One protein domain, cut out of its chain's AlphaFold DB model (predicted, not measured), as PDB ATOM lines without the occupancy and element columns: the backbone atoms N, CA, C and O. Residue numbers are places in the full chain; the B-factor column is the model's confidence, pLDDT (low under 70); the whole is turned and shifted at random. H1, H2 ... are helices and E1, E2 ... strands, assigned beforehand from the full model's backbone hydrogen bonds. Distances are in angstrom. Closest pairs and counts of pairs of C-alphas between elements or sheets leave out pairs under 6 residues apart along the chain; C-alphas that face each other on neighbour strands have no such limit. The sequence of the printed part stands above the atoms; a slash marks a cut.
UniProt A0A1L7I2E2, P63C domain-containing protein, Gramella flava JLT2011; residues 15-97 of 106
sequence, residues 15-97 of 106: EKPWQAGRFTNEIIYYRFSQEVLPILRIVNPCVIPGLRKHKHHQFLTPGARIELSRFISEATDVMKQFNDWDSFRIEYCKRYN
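What this domain is: This is residues 15 to 97 of the 106 residues of the protein "P63C domain-containing protein" of Gramella flava JLT2011 (UniProt A0A1L7I2E2). One long helix, H4, runs along one side of the domain, and the other parts hang from that side in two groups with H1 between them. H5 folds back against the last residues of H4; H2 and H3 pack together toward its first end, with a small loop around E1 beyond them, and contacts between the helices are few. The printed part has 83 residues, with five helices and one strand in the order H1, H2, E1, H3, H4, H5, mostly helix. It is compact, with a radius of gyration of the C-alphas of 13.5 A and spans of 36 by 30 by 19 A.

Where its parts are: Find C-alpha 19 at (-98.561, -16.778, 153.804); from there H1, residues 19 to 27, runs 12.0 A. Next come H2, residues 36 to 43, 10.7 A; E1, residues 46 to 48, 5.3 A; and H3, residues 56 to 59, 5.7 A. At C-alpha 62, (-123.394, -10.701, 163.503), H4 begins and runs 25.8 A to residue 79. H5, residues 85 to 95, runs 15.2 A to C-alpha 95 at (-101.238, -14.746, 175.317).

How they stand to each other: Look first at H1: it is close to H4 but not clearly touching, about perpendicular at 73 degrees, the closest C-alphas being Ile 27 and Ala 75, 7.2 A. H1 and H5 only just touch, with 3 pairs of C-alphas within 8 A, the closest Ile 27 and Cys 93, 7.3 A. H2 touches H3, closest at the C-alphas of Leu 40 and His 56, 6.1 A. E1 pairs with no named strand, but its residues 46 to 48 pair antiparallel with residues 51 to 52. H4 touches H5 with residues 75 to 79 alone, at a steep tilt of 54 degrees, opposite ways; the closest C-alphas are Met 79 and Phe 88, 6.2 A. In H1, H2, H4 and H5 every O i to N i+4 pair is within hydrogen-bond range; H3 is too short for such a pair.

The domain as a whole: The C-alphas farthest apart are those of Val 47 and Gln 81, 37.3 A. The printed part has no cut and no long link. The mean pLDDT of the printed part is 95.3, and no printed residue is under 70.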
ATOM      1  N   GLU A  15    -102.133  -8.991 145.577       84.25
ATOM      2  CA  GLU A  15    -100.722  -9.385 145.424       84.25
ATOM      3  C   GLU A  15    -100.010  -9.713 146.744       84.25
ATOM      4  O   GLU A  15     -98.803  -9.950 146.773       84.25
ATOM      5  N   LYS A  16    -100.736  -9.745 147.867       87.62
ATOM      6  CA  LYS A  16    -100.155 -10.159 149.151       87.62
ATOM      7  C   LYS A  16     -99.548 -11.572 149.059       87.62
ATOM      8  O   LYS A  16    -100.142 -12.442 148.415       87.62
ATOM      9  N   PRO A  17     -98.455 -11.848 149.793       90.94
ATOM     10  CA  PRO A  17     -97.895 -13.192 149.882       90.94
ATOM     11  C   PRO A  17     -98.931 -14.221 150.345       90.94
ATOM     12  O   PRO A  17     -99.785 -13.931 151.190       90.94
ATOM     13  N   TRP A  18     -98.843 -15.447 149.828       87.81
ATOM     14  CA  TRP A  18     -99.781 -16.527 150.155       87.81
ATOM     15  C   TRP A  18     -99.813 -16.835 151.663       87.81
ATOM     16  O   TRP A  18    -100.866 -17.172 152.218       87.81
ATOM     17  N   GLN A  19     -98.686 -16.630 152.356       91.94
ATOM     18  CA  GLN A  19     -98.561 -16.778 153.804       91.94
ATOM     19  C   GLN A  19     -99.513 -15.853 154.578       91.94
ATOM     20  O   GLN A  19     -99.949 -16.219 155.666       91.94
ATOM     21  N   ALA A  20     -99.912 -14.700 154.026       92.56
ATOM     22  CA  ALA A  20    -100.803 -13.754 154.703       92.56
ATOM     23  C   ALA A  20    -102.176 -14.366 155.041       92.56
ATOM     24  O   ALA A  20    -102.746 -14.099 156.103       92.56
ATOM     25  N   GLY A  21    -102.703 -15.227 154.162       91.38
ATOM     26  CA  GLY A  21    -103.948 -15.957 154.419       91.38
ATOM     27  C   GLY A  21    -103.787 -16.990 155.536       91.38
ATOM     28  O   GLY A  21    -104.639 -17.094 156.417       91.38
ATOM     29  N   ARG A  22    -102.656 -17.710 155.541       91.69
ATOM     30  CA  ARG A  22    -102.312 -18.672 156.598       91.69
ATOM     31  C   ARG A  22    -102.160 -17.978 157.951       91.69
ATOM     32  O   ARG A  22    -102.743 -18.433 158.927       91.69
ATOM     33  N   PHE A  23    -101.442 -16.860 157.993       94.75
ATOM     34  CA  PHE A  23    -101.251 -16.072 159.208       94.75
ATOM     35  C   PHE A  23    -102.559 -15.481 159.727       94.75
ATOM     36  O   PHE A  23    -102.794 -15.502 160.926       94.75
ATOM     37  N   THR A  24    -103.451 -15.020 158.849       95.19
ATOM     38  CA  THR A  24    -104.787 -14.571 159.277       95.19
ATOM     39  C   THR A  24    -105.588 -15.705 159.924       95.19
ATOM     40  O   THR A  24    -106.232 -15.487 160.946       95.19
ATOM     41  N   ASN A  25    -105.539 -16.923 159.373       94.69
ATOM     42  CA  ASN A  25    -106.212 -18.073 159.985       94.69
ATOM     43  C   ASN A  25    -105.679 -18.361 161.389       94.69
ATOM     44  O   ASN A  25    -106.467 -18.561 162.306       94.69
ATOM     45  N   GLU A  26    -104.361 -18.336 161.548       94.75
ATOM     46  CA  GLU A  26    -103.706 -18.614 162.821       94.75
ATOM     47  C   GLU A  26    -103.977 -17.525 163.867       94.75
ATOM     48  O   GLU A  26    -104.462 -17.813 164.950       94.75
ATOM     49  N   ILE A  27    -103.722 -16.260 163.538       96.75
ATOM     50  CA  ILE A  27    -103.793 -15.159 164.509       96.75
ATOM     51  C   ILE A  27    -105.240 -14.790 164.852       96.75
ATOM     52  O   ILE A  27    -105.516 -14.344 165.963       96.75
ATOM     53  N   ILE A  28    -106.173 -14.958 163.911       97.31
ATOM     54  CA  ILE A  28    -107.552 -14.488 164.077       97.31
ATOM     55  C   ILE A  28    -108.529 -15.650 164.231       97.31
ATOM     56  O   ILE A  28    -109.264 -15.699 165.212       97.31
ATOM     57  N   TYR A  29    -108.567 -16.589 163.283       97.00
ATOM     58  CA  TYR A  29    -109.614 -17.614 163.285       97.00
ATOM     59  C   TYR A  29    -109.398 -18.711 164.333       97.00
ATOM     60  O   TYR A  29    -110.382 -19.251 164.824       97.00
ATOM     61  N   TYR A  30    -108.157 -19.019 164.724       96.25
ATOM     62  CA  TYR A  30    -107.891 -19.990 165.799       96.25
ATOM     63  C   TYR A  30    -108.215 -19.469 167.203       96.25
ATOM     64  O   TYR A  30    -108.110 -20.223 168.164       96.25
ATOM     65  N   ARG A  31    -108.614 -18.199 167.334       96.81
ATOM     66  CA  ARG A  31    -109.143 -17.654 168.591       96.81
ATOM     67  C   ARG A  31    -110.617 -17.969 168.815       96.81
ATOM     68  O   ARG A  31    -111.096 -17.826 169.936       96.81
ATOM     69  N   PHE A  32    -111.335 -18.358 167.763       96.62
ATOM     70  CA  PHE A  32    -112.652 -18.964 167.921       96.62
ATOM     71  C   PHE A  32    -112.513 -20.402 168.432       96.62
ATOM     72  O   PHE A  32    -111.409 -20.935 168.539       96.62
ATOM     73  N   SER A  33    -113.646 -21.048 168.712       94.25
ATOM     74  CA  SER A  33    -113.651 -22.479 169.003       94.25
ATOM     75  C   SER A  33    -113.063 -23.278 167.829       94.25
ATOM     76  O   SER A  33    -113.114 -22.852 166.666       94.25
ATOM     77  N   GLN A  34    -112.472 -24.437 168.129       92.50
ATOM     78  CA  GLN A  34    -111.698 -25.221 167.160       92.50
ATOM     79  C   GLN A  34    -112.537 -25.686 165.955       92.50
ATOM     80  O   GLN A  34    -111.994 -25.953 164.882       92.50
ATOM     81  N   GLU A  35    -113.860 -25.721 166.101       94.38
ATOM     82  CA  GLU A  35    -114.831 -26.152 165.097       94.38
ATOM     83  C   GLU A  35    -115.162 -25.057 164.070       94.38
ATOM     84  O   GLU A  35    -115.555 -25.368 162.941       94.38
ATOM     85  N   VAL A  36    -114.969 -23.775 164.405       96.00
ATOM     86  CA  VAL A  36    -115.425 -22.650 163.568       96.00
ATOM     87  C   VAL A  36    -114.714 -22.616 162.218       96.00
ATOM     88  O   VAL A  36    -115.369 -22.524 161.178       96.00
ATOM     89  N   LEU A  37    -113.381 -22.711 162.185       95.75
ATOM     90  CA  LEU A  37    -112.655 -22.674 160.912       95.75
ATOM     91  C   LEU A  37    -112.942 -23.899 160.018       95.75
ATOM     92  O   LEU A  37    -113.135 -23.694 158.816       95.75
ATOM     93  N   PRO A  38    -112.993 -25.145 160.534       96.00
ATOM     94  CA  PRO A  38    -113.483 -26.296 159.779       96.00
ATOM     95  C   PRO A  38    -114.859 -26.064 159.146       96.00
ATOM     96  O   PRO A  38    -114.992 -26.218 157.932       96.00
ATOM     97  N   ILE A  39    -115.844 -25.597 159.917       97.19
ATOM     98  CA  ILE A  39    -117.195 -25.315 159.407       97.19
ATOM     99  C   ILE A  39    -117.146 -24.240 158.314       97.19
ATOM    100  O   ILE A  39    -117.718 -24.417 157.237       97.19
ATOM    101  N   LEU A  40    -116.387 -23.162 158.530       97.19
ATOM    102  CA  LEU A  40    -116.196 -22.100 157.539       97.19
ATOM    103  C   LEU A  40    -115.585 -22.602 156.226       97.19
ATOM    104  O   LEU A  40    -115.869 -22.039 155.169       97.19
ATOM    105  N   ARG A  41    -114.733 -23.630 156.264       95.56
ATOM    106  CA  ARG A  41    -114.148 -24.242 155.060       95.56
ATOM    107  C   ARG A  41    -115.144 -25.122 154.310       95.56
ATOM    108  O   ARG A  41    -115.021 -25.209 153.092       95.56
ATOM    109  N   ILE A  42    -116.104 -25.723 155.011       96.38
ATOM    110  CA  ILE A  42    -117.188 -26.512 154.412       96.38
ATOM    111  C   ILE A  42    -118.176 -25.584 153.699       96.38
ATOM    112  O   ILE A  42    -118.472 -25.791 152.527       96.38
ATOM    113  N   VAL A  43    -118.637 -24.522 154.370       97.00
ATOM    114  CA  VAL A  43    -119.633 -23.593 153.794       97.00
ATOM    115  C   VAL A  43    -119.042 -22.631 152.761       97.00
ATOM    116  O   VAL A  43    -119.760 -22.123 151.904       97.00
ATOM    117  N   ASN A  44    -117.730 -22.376 152.817       96.62
ATOM    118  CA  ASN A  44    -117.005 -21.551 151.852       96.62
ATOM    119  C   ASN A  44    -115.840 -22.349 151.233       96.62
ATOM    120  O   ASN A  44    -114.667 -22.123 151.590       96.62
ATOM    121  N   PRO A  45    -116.154 -23.302 150.336       95.25
ATOM    122  CA  PRO A  45    -115.157 -24.153 149.708       95.25
ATOM    123  C   PRO A  45    -114.256 -23.357 148.757       95.25
ATOM    124  O   PRO A  45    -114.592 -22.274 148.265       95.25
ATOM    125  N   CYS A  46    -113.070 -23.904 148.503       94.06
ATOM    126  CA  CYS A  46    -112.179 -23.378 147.477       94.06
ATOM    127  C   CYS A  46    -112.733 -23.698 146.084       94.06
ATOM    128  O   CYS A  46    -113.175 -24.816 145.842       94.06
ATOM    129  N   VAL A  47    -112.661 -22.731 145.170       94.44
ATOM    130  CA  VAL A  47    -112.982 -22.943 143.747       94.44
ATOM    131  C   VAL A  47    -111.798 -23.610 143.046       94.44
ATOM    132  O   VAL A  47    -111.968 -24.538 142.269       94.44
ATOM    133  N   ILE A  48    -110.590 -23.153 143.378       91.50
ATOM    134  CA  ILE A  48    -109.303 -23.763 143.028       91.50
ATOM    135  C   ILE A  48    -108.383 -23.671 144.254       91.50
ATOM    136  O   ILE A  48    -108.661 -22.863 145.152       91.50
ATOM    137  N   PRO A  49    -107.295 -24.458 144.342       85.44
ATOM    138  CA  PRO A  49    -106.367 -24.380 145.466       85.44
ATOM    139  C   PRO A  49    -105.940 -22.935 145.769       85.44
ATOM    140  O   PRO A  49    -105.428 -22.224 144.914       85.44
ATOM    141  N   GLY A  50    -106.206 -22.480 146.997       82.00
ATOM    142  CA  GLY A  50    -105.877 -21.123 147.451       82.00
ATOM    143  C   GLY A  50    -106.903 -20.028 147.122       82.00
ATOM    144  O   GLY A  50    -106.817 -18.949 147.711       82.00
ATOM    145  N   LEU A  51    -107.911 -20.286 146.280       87.56
ATOM    146  CA  LEU A  51    -108.924 -19.298 145.895       87.56
ATOM    147  C   LEU A  51    -110.323 -19.692 146.376       87.56
ATOM    148  O   LEU A  51    -110.813 -20.785 146.102       87.56
ATOM    149  N   ARG A  52    -111.006 -18.755 147.037       92.12
ATOM    150  CA  ARG A  52    -112.423 -18.866 147.413       92.12
ATOM    151  C   ARG A  52    -113.222 -17.765 146.740       92.12
ATOM    152  O   ARG A  52    -112.744 -16.634 146.654       92.12
ATOM    153  N   LYS A  53    -114.449 -18.092 146.330       93.69
ATOM    154  CA  LYS A  53    -115.393 -17.126 145.752       93.69
ATOM    155  C   LYS A  53    -115.770 -16.037 146.761       93.69
ATOM    156  O   LYS A  53    -115.843 -14.866 146.408       93.69
ATOM    157  N   HIS A  54    -115.953 -16.423 148.024       95.50
ATOM    158  CA  HIS A  54    -116.373 -15.539 149.110       95.50
ATOM    159  C   HIS A  54    -115.329 -15.485 150.236       95.50
ATOM    160  O   HIS A  54    -114.388 -16.286 150.294       95.50
ATOM    161  N   LYS A  55    -115.463 -14.523 151.151       93.19
ATOM    162  CA  LYS A  55    -114.604 -14.380 152.337       93.19
ATOM    163  C   LYS A  55    -115.252 -15.075 153.533       93.19
ATOM    164  O   LYS A  55    -116.458 -14.992 153.715       93.19
ATOM    165  N   HIS A  56    -114.451 -15.705 154.393       96.31
ATOM    166  CA  HIS A  56    -114.971 -16.451 155.548       96.31
ATOM    167  C   HIS A  56    -115.845 -15.610 156.491       96.31
ATOM    168  O   HIS A  56    -116.900 -16.080 156.901       96.31
ATOM    169  N   HIS A  57    -115.484 -14.352 156.760       96.06
ATOM    170  CA  HIS A  57    -116.267 -13.484 157.648       96.06
ATOM    171  C   HIS A  57    -117.713 -13.250 157.173       96.06
ATOM    172  O   HIS A  57    -118.578 -12.932 157.985       96.06
ATOM    173  N   GLN A  58    -118.001 -13.428 155.877       97.38
ATOM    174  CA  GLN A  58    -119.353 -13.275 155.327       97.38
ATOM    175  C   GLN A  58    -120.307 -14.376 155.814       97.38
ATOM    176  O   GLN A  58    -121.514 -14.166 155.818       97.38
ATOM    177  N   PHE A  59    -119.782 -15.507 156.291       97.56
ATOM    178  CA  PHE A  59    -120.565 -16.631 156.816       97.56
ATOM    179  C   PHE A  59    -120.663 -16.633 158.348       97.56
ATOM    180  O   PHE A  59    -121.312 -17.500 158.921       97.56
ATOM    181  N   LEU A  60    -120.026 -15.673 159.022       97.31
ATOM    182  CA  LEU A  60    -120.151 -15.504 160.467       97.31
ATOM    183  C   LEU A  60    -121.465 -14.803 160.824       97.31
ATOM    184  O   LEU A  60    -121.915 -13.908 160.099       97.31
ATOM    185  N   THR A  61    -122.017 -15.164 161.983       97.50
ATOM    186  CA  THR A  61    -123.144 -14.455 162.605       97.50
ATOM    187  C   THR A  61    -122.747 -13.017 162.972       97.50
ATOM    188  O   THR A  61    -121.556 -12.732 163.132       97.50
ATOM    189  N   PRO A  62    -123.706 -12.085 163.141       97.69
ATOM    190  CA  PRO A  62    -123.394 -10.701 163.503       97.69
ATOM    191  C   PRO A  62    -122.526 -10.573 164.765       97.69
ATOM    192  O   PRO A  62    -121.539  -9.843 164.743       97.69
ATOM    193  N   GLY A  63    -122.824 -11.340 165.821       97.88
ATOM    194  CA  GLY A  63    -122.018 -11.362 167.050       97.88
ATOM    195  C   GLY A  63    -120.581 -11.832 166.807       97.88
ATOM    196  O   GLY A  63    -119.633 -11.151 167.190       97.88
ATOM    197  N   ALA A  64    -120.403 -12.925 166.060       97.25
ATOM    198  CA  ALA A  64    -119.074 -13.430 165.719       97.25
ATOM    199  C   ALA A  64    -118.274 -12.458 164.829       97.25
ATOM    200  O   ALA A  64    -117.048 -12.417 164.900       97.25
ATOM    201  N   ARG A  65    -118.934 -11.629 164.005       97.81
ATOM    202  CA  ARG A  65    -118.257 -10.556 163.251       97.81
ATOM    203  C   ARG A  65    -117.760  -9.428 164.159       97.81
ATOM    204  O   ARG A  65    -116.713  -8.855 163.870       97.81
ATOM    205  N   ILE A  66    -118.473  -9.121 165.243       98.25
ATOM    206  CA  ILE A  66    -118.016  -8.150 166.251       98.25
ATOM    207  C   ILE A  66    -116.779  -8.697 166.973       98.25
ATOM    208  O   ILE A  66    -115.774  -7.995 167.086       98.25
ATOM    209  N   GLU A  67    -116.806  -9.969 167.381       97.88
ATOM    210  CA  GLU A  67    -115.641 -10.636 167.974       97.88
ATOM    211  C   GLU A  67    -114.448 -10.675 167.019       97.88
ATOM    212  O   GLU A  67    -113.333 -10.347 167.419       97.88
ATOM    213  N   LEU A  68    -114.682 -10.990 165.742       98.12
ATOM    214  CA  LEU A  68    -113.650 -10.972 164.707       98.12
ATOM    215  C   LEU A  68    -112.963  -9.601 164.627       98.12
ATOM    216  O   LEU A  68    -111.734  -9.526 164.603       98.12
ATOM    217  N   SER A  69    -113.744  -8.519 164.607       98.19
ATOM    218  CA  SER A  69    -113.216  -7.150 164.592       98.19
ATOM    219  C   SER A  69    -112.382  -6.851 165.837       98.19
ATOM    220  O   SER A  69    -111.294  -6.282 165.722       98.19
ATOM    221  N   ARG A  70    -112.834  -7.295 167.017       98.44
ATOM    222  CA  ARG A  70    -112.065  -7.179 168.263       98.44
ATOM    223  C   ARG A  70    -110.744  -7.947 168.184       98.44
ATOM    224  O   ARG A  70    -109.702  -7.383 168.505       98.44
ATOM    225  N   PHE A  71    -110.754  -9.190 167.698       98.19
ATOM    226  CA  PHE A  71    -109.540  -9.997 167.541       98.19
ATOM    227  C   PHE A  71    -108.521  -9.337 166.612       98.19
ATOM    228  O   PHE A  71    -107.325  -9.357 166.901       98.19
ATOM    229  N   ILE A  72    -108.989  -8.721 165.523       98.12
ATOM    230  CA  ILE A  72    -108.143  -7.977 164.582       98.12
ATOM    231  C   ILE A  72    -107.540  -6.735 165.247       98.12
ATOM    232  O   ILE A  72    -106.345  -6.481 165.066       98.12
ATOM    233  N   SER A  73    -108.326  -5.983 166.024       98.38
ATOM    234  CA  SER A  73    -107.825  -4.816 166.765       98.38
ATOM    235  C   SER A  73    -106.747  -5.229 167.762       98.38
ATOM    236  O   SER A  73    -105.628  -4.731 167.699       98.38
ATOM    237  N   GLU A  74    -107.036  -6.229 168.595       98.19
ATOM    238  CA  GLU A  74    -106.094  -6.755 169.585       98.19
ATOM    239  C   GLU A  74    -104.815  -7.290 168.924       98.19
ATOM    240  O   GLU A  74    -103.712  -7.008 169.386       98.19
ATOM    241  N   ALA A  75    -104.930  -8.027 167.814       98.12
ATOM    242  CA  ALA A  75    -103.771  -8.464 167.036       98.12
ATOM    243  C   ALA A  75    -102.940  -7.281 166.539       98.12
ATOM    244  O   ALA A  75    -101.715  -7.301 166.651       98.12
ATOM    245  N   THR A  76    -103.591  -6.240 166.030       97.75
ATOM    246  CA  THR A  76    -102.919  -5.038 165.533       97.75
ATOM    247  C   THR A  76    -102.202  -4.292 166.657       97.75
ATOM    248  O   THR A  76    -101.062  -3.869 166.469       97.75
ATOM    249  N   ASP A  77    -102.815  -4.178 167.833       98.25
ATOM    250  CA  ASP A  77    -102.226  -3.500 168.990       98.25
ATOM    251  C   ASP A  77    -101.031  -4.251 169.567       98.25
ATOM    252  O   ASP A  77    -100.021  -3.634 169.908       98.25
ATOM    253  N   VAL A  78    -101.089  -5.584 169.600       98.00
ATOM    254  CA  VAL A  78     -99.922  -6.391 169.967       98.00
ATOM    255  C   VAL A  78     -98.837  -6.266 168.900       98.00
ATOM    256  O   VAL A  78     -97.693  -6.011 169.249       98.00
ATOM    257  N   MET A  79     -99.166  -6.335 167.603       97.88
ATOM    258  CA  MET A  79     -98.183  -6.182 166.517       97.88
ATOM    259  C   MET A  79     -97.395  -4.865 166.588       97.88
ATOM    260  O   MET A  79     -96.250  -4.835 166.140       97.88
ATOM    261  N   LYS A  80     -97.973  -3.775 167.114       97.81
ATOM    262  CA  LYS A  80     -97.274  -2.483 167.278       97.81
ATOM    263  C   LYS A  80     -96.075  -2.566 168.232       97.81
ATOM    264  O   LYS A  80     -95.163  -1.764 168.095       97.81
ATOM    265  N   GLN A  81     -96.062  -3.530 169.151       98.00
ATOM    266  CA  GLN A  81     -95.040  -3.675 170.197       98.00
ATOM    267  C   GLN A  81     -93.805  -4.470 169.738       98.00
ATOM    268  O   GLN A  81     -92.841  -4.584 170.485       98.00
ATOM    269  N   PHE A  82     -93.828  -5.027 168.524       98.12
ATOM    270  CA  PHE A  82     -92.774  -5.901 168.007       98.12
ATOM    271  C   PHE A  82     -92.149  -5.344 166.727       98.12
ATOM    272  O   PHE A  82     -92.758  -4.541 166.010       98.12
ATOM    273  N   ASN A  83     -90.943  -5.814 166.411       96.69
ATOM    274  CA  ASN A  83     -90.204  -5.439 165.202       96.69
ATOM    275  C   ASN A  83     -90.164  -6.554 164.155       96.69
ATOM    276  O   ASN A  83     -90.118  -6.256 162.965       96.69
ATOM    277  N   ASP A  84     -90.277  -7.811 164.579       95.81
ATOM    278  CA  ASP A  84     -90.298  -8.978 163.706       95.81
ATOM    279  C   ASP A  84     -91.550  -9.844 163.931       95.81
ATOM    280  O   ASP A  84     -92.240  -9.765 164.954       95.81
ATOM    281  N   TRP A  85     -91.876 -10.653 162.927       95.06
ATOM    282  CA  TRP A  85     -93.073 -11.484 162.930       95.06
ATOM    283  C   TRP A  85     -92.991 -12.670 163.887       95.06
ATOM    284  O   TRP A  85     -94.004 -13.014 164.495       95.06
ATOM    285  N   ASP A  86     -91.824 -13.296 164.015       93.62
ATOM    286  CA  ASP A  86     -91.682 -14.543 164.763       93.62
ATOM    287  C   ASP A  86     -91.819 -14.279 166.274       93.62
ATOM    288  O   ASP A  86     -92.600 -14.966 166.940       93.62
ATOM    289  N   SER A  87     -91.193 -13.218 166.793       95.25
ATOM    290  CA  SER A  87     -91.346 -12.770 168.186       95.25
ATOM    291  C   SER A  87     -92.787 -12.373 168.504       95.25
ATOM    292  O   SER A  87     -93.347 -12.824 169.506       95.25
ATOM    293  N   PHE A  88     -93.425 -11.587 167.624       96.94
ATOM    294  CA  PHE A  88     -94.845 -11.238 167.754       96.94
ATOM    295  C   PHE A  88     -95.712 -12.495 167.845       96.94
ATOM    296  O   PHE A  88     -96.566 -12.610 168.722       96.94
ATOM    297  N   ARG A  89     -95.505 -13.431 166.918       95.25
ATOM    298  CA  ARG A  89     -96.331 -14.623 166.768       95.25
ATOM    299  C   ARG A  89     -96.242 -15.514 168.001       95.25
ATOM    300  O   ARG A  89     -97.281 -15.962 168.474       95.25
ATOM    301  N   ILE A  90     -95.041 -15.735 168.534       94.38
ATOM    302  CA  ILE A  90     -94.829 -16.534 169.748       94.38
ATOM    303  C   ILE A  90     -95.589 -15.921 170.930       94.38
ATOM    304  O   ILE A  90     -96.393 -16.602 171.564       94.38
ATOM    305  N   GLU A  91     -95.382 -14.633 171.202       96.19
ATOM    306  CA  GLU A  91     -95.997 -13.971 172.357       96.19
ATOM    307  C   GLU A  91     -97.513 -13.815 172.210       96.19
ATOM    308  O   GLU A  91     -98.260 -14.027 173.168       96.19
ATOM    309  N   TYR A  92     -97.995 -13.515 171.004       97.19
ATOM    310  CA  TYR A  92     -99.427 -13.446 170.722       97.19
ATOM    311  C   TYR A  92    -100.107 -14.797 170.947       97.19
ATOM    312  O   TYR A  92    -101.133 -14.873 171.624       97.19
ATOM    313  N   CYS A  93     -99.536 -15.871 170.399       95.25
ATOM    314  CA  CYS A  93    -100.154 -17.185 170.490       95.25
ATOM    315  C   CYS A  93    -100.147 -17.719 171.926       95.25
ATOM    316  O   CYS A  93    -101.158 -18.267 172.360       95.25
ATOM    317  N   LYS A  94     -99.084 -17.466 172.704       95.12
ATOM    318  CA  LYS A  94     -99.080 -17.729 174.154       95.12
ATOM    319  C   LYS A  94    -100.183 -16.953 174.875       95.12
ATOM    320  O   LYS A  94    -100.964 -17.547 175.610       95.12
ATOM    321  N   ARG A  95    -100.276 -15.637 174.642       96.88
ATOM    322  CA  ARG A  95    -101.238 -14.746 175.317       96.88
ATOM    323  C   ARG A  95    -102.689 -15.180 175.127       96.88
ATOM    324  O   ARG A  95    -103.479 -15.063 176.057       96.88
ATOM    325  N   TYR A  96    -103.038 -15.648 173.932       96.38
ATOM    326  CA  TYR A  96    -104.411 -16.022 173.581       96.38
ATOM    327  C   TYR A  96    -104.642 -17.535 173.512       96.38
ATOM    328  O   TYR A  96    -105.685 -17.954 173.018       96.38
ATOM    329  N   ASN A  97    -103.696 -18.341 174.006       94.50
ATOM    330  CA  ASN A  97    -103.756 -19.804 174.003       94.50
ATOM    331  C   ASN A  97    -104.082 -20.402 172.616       94.50
ATOM    332  O   ASN A  97    -104.908 -21.304 172.470       94.50
TER     333      ASN A  97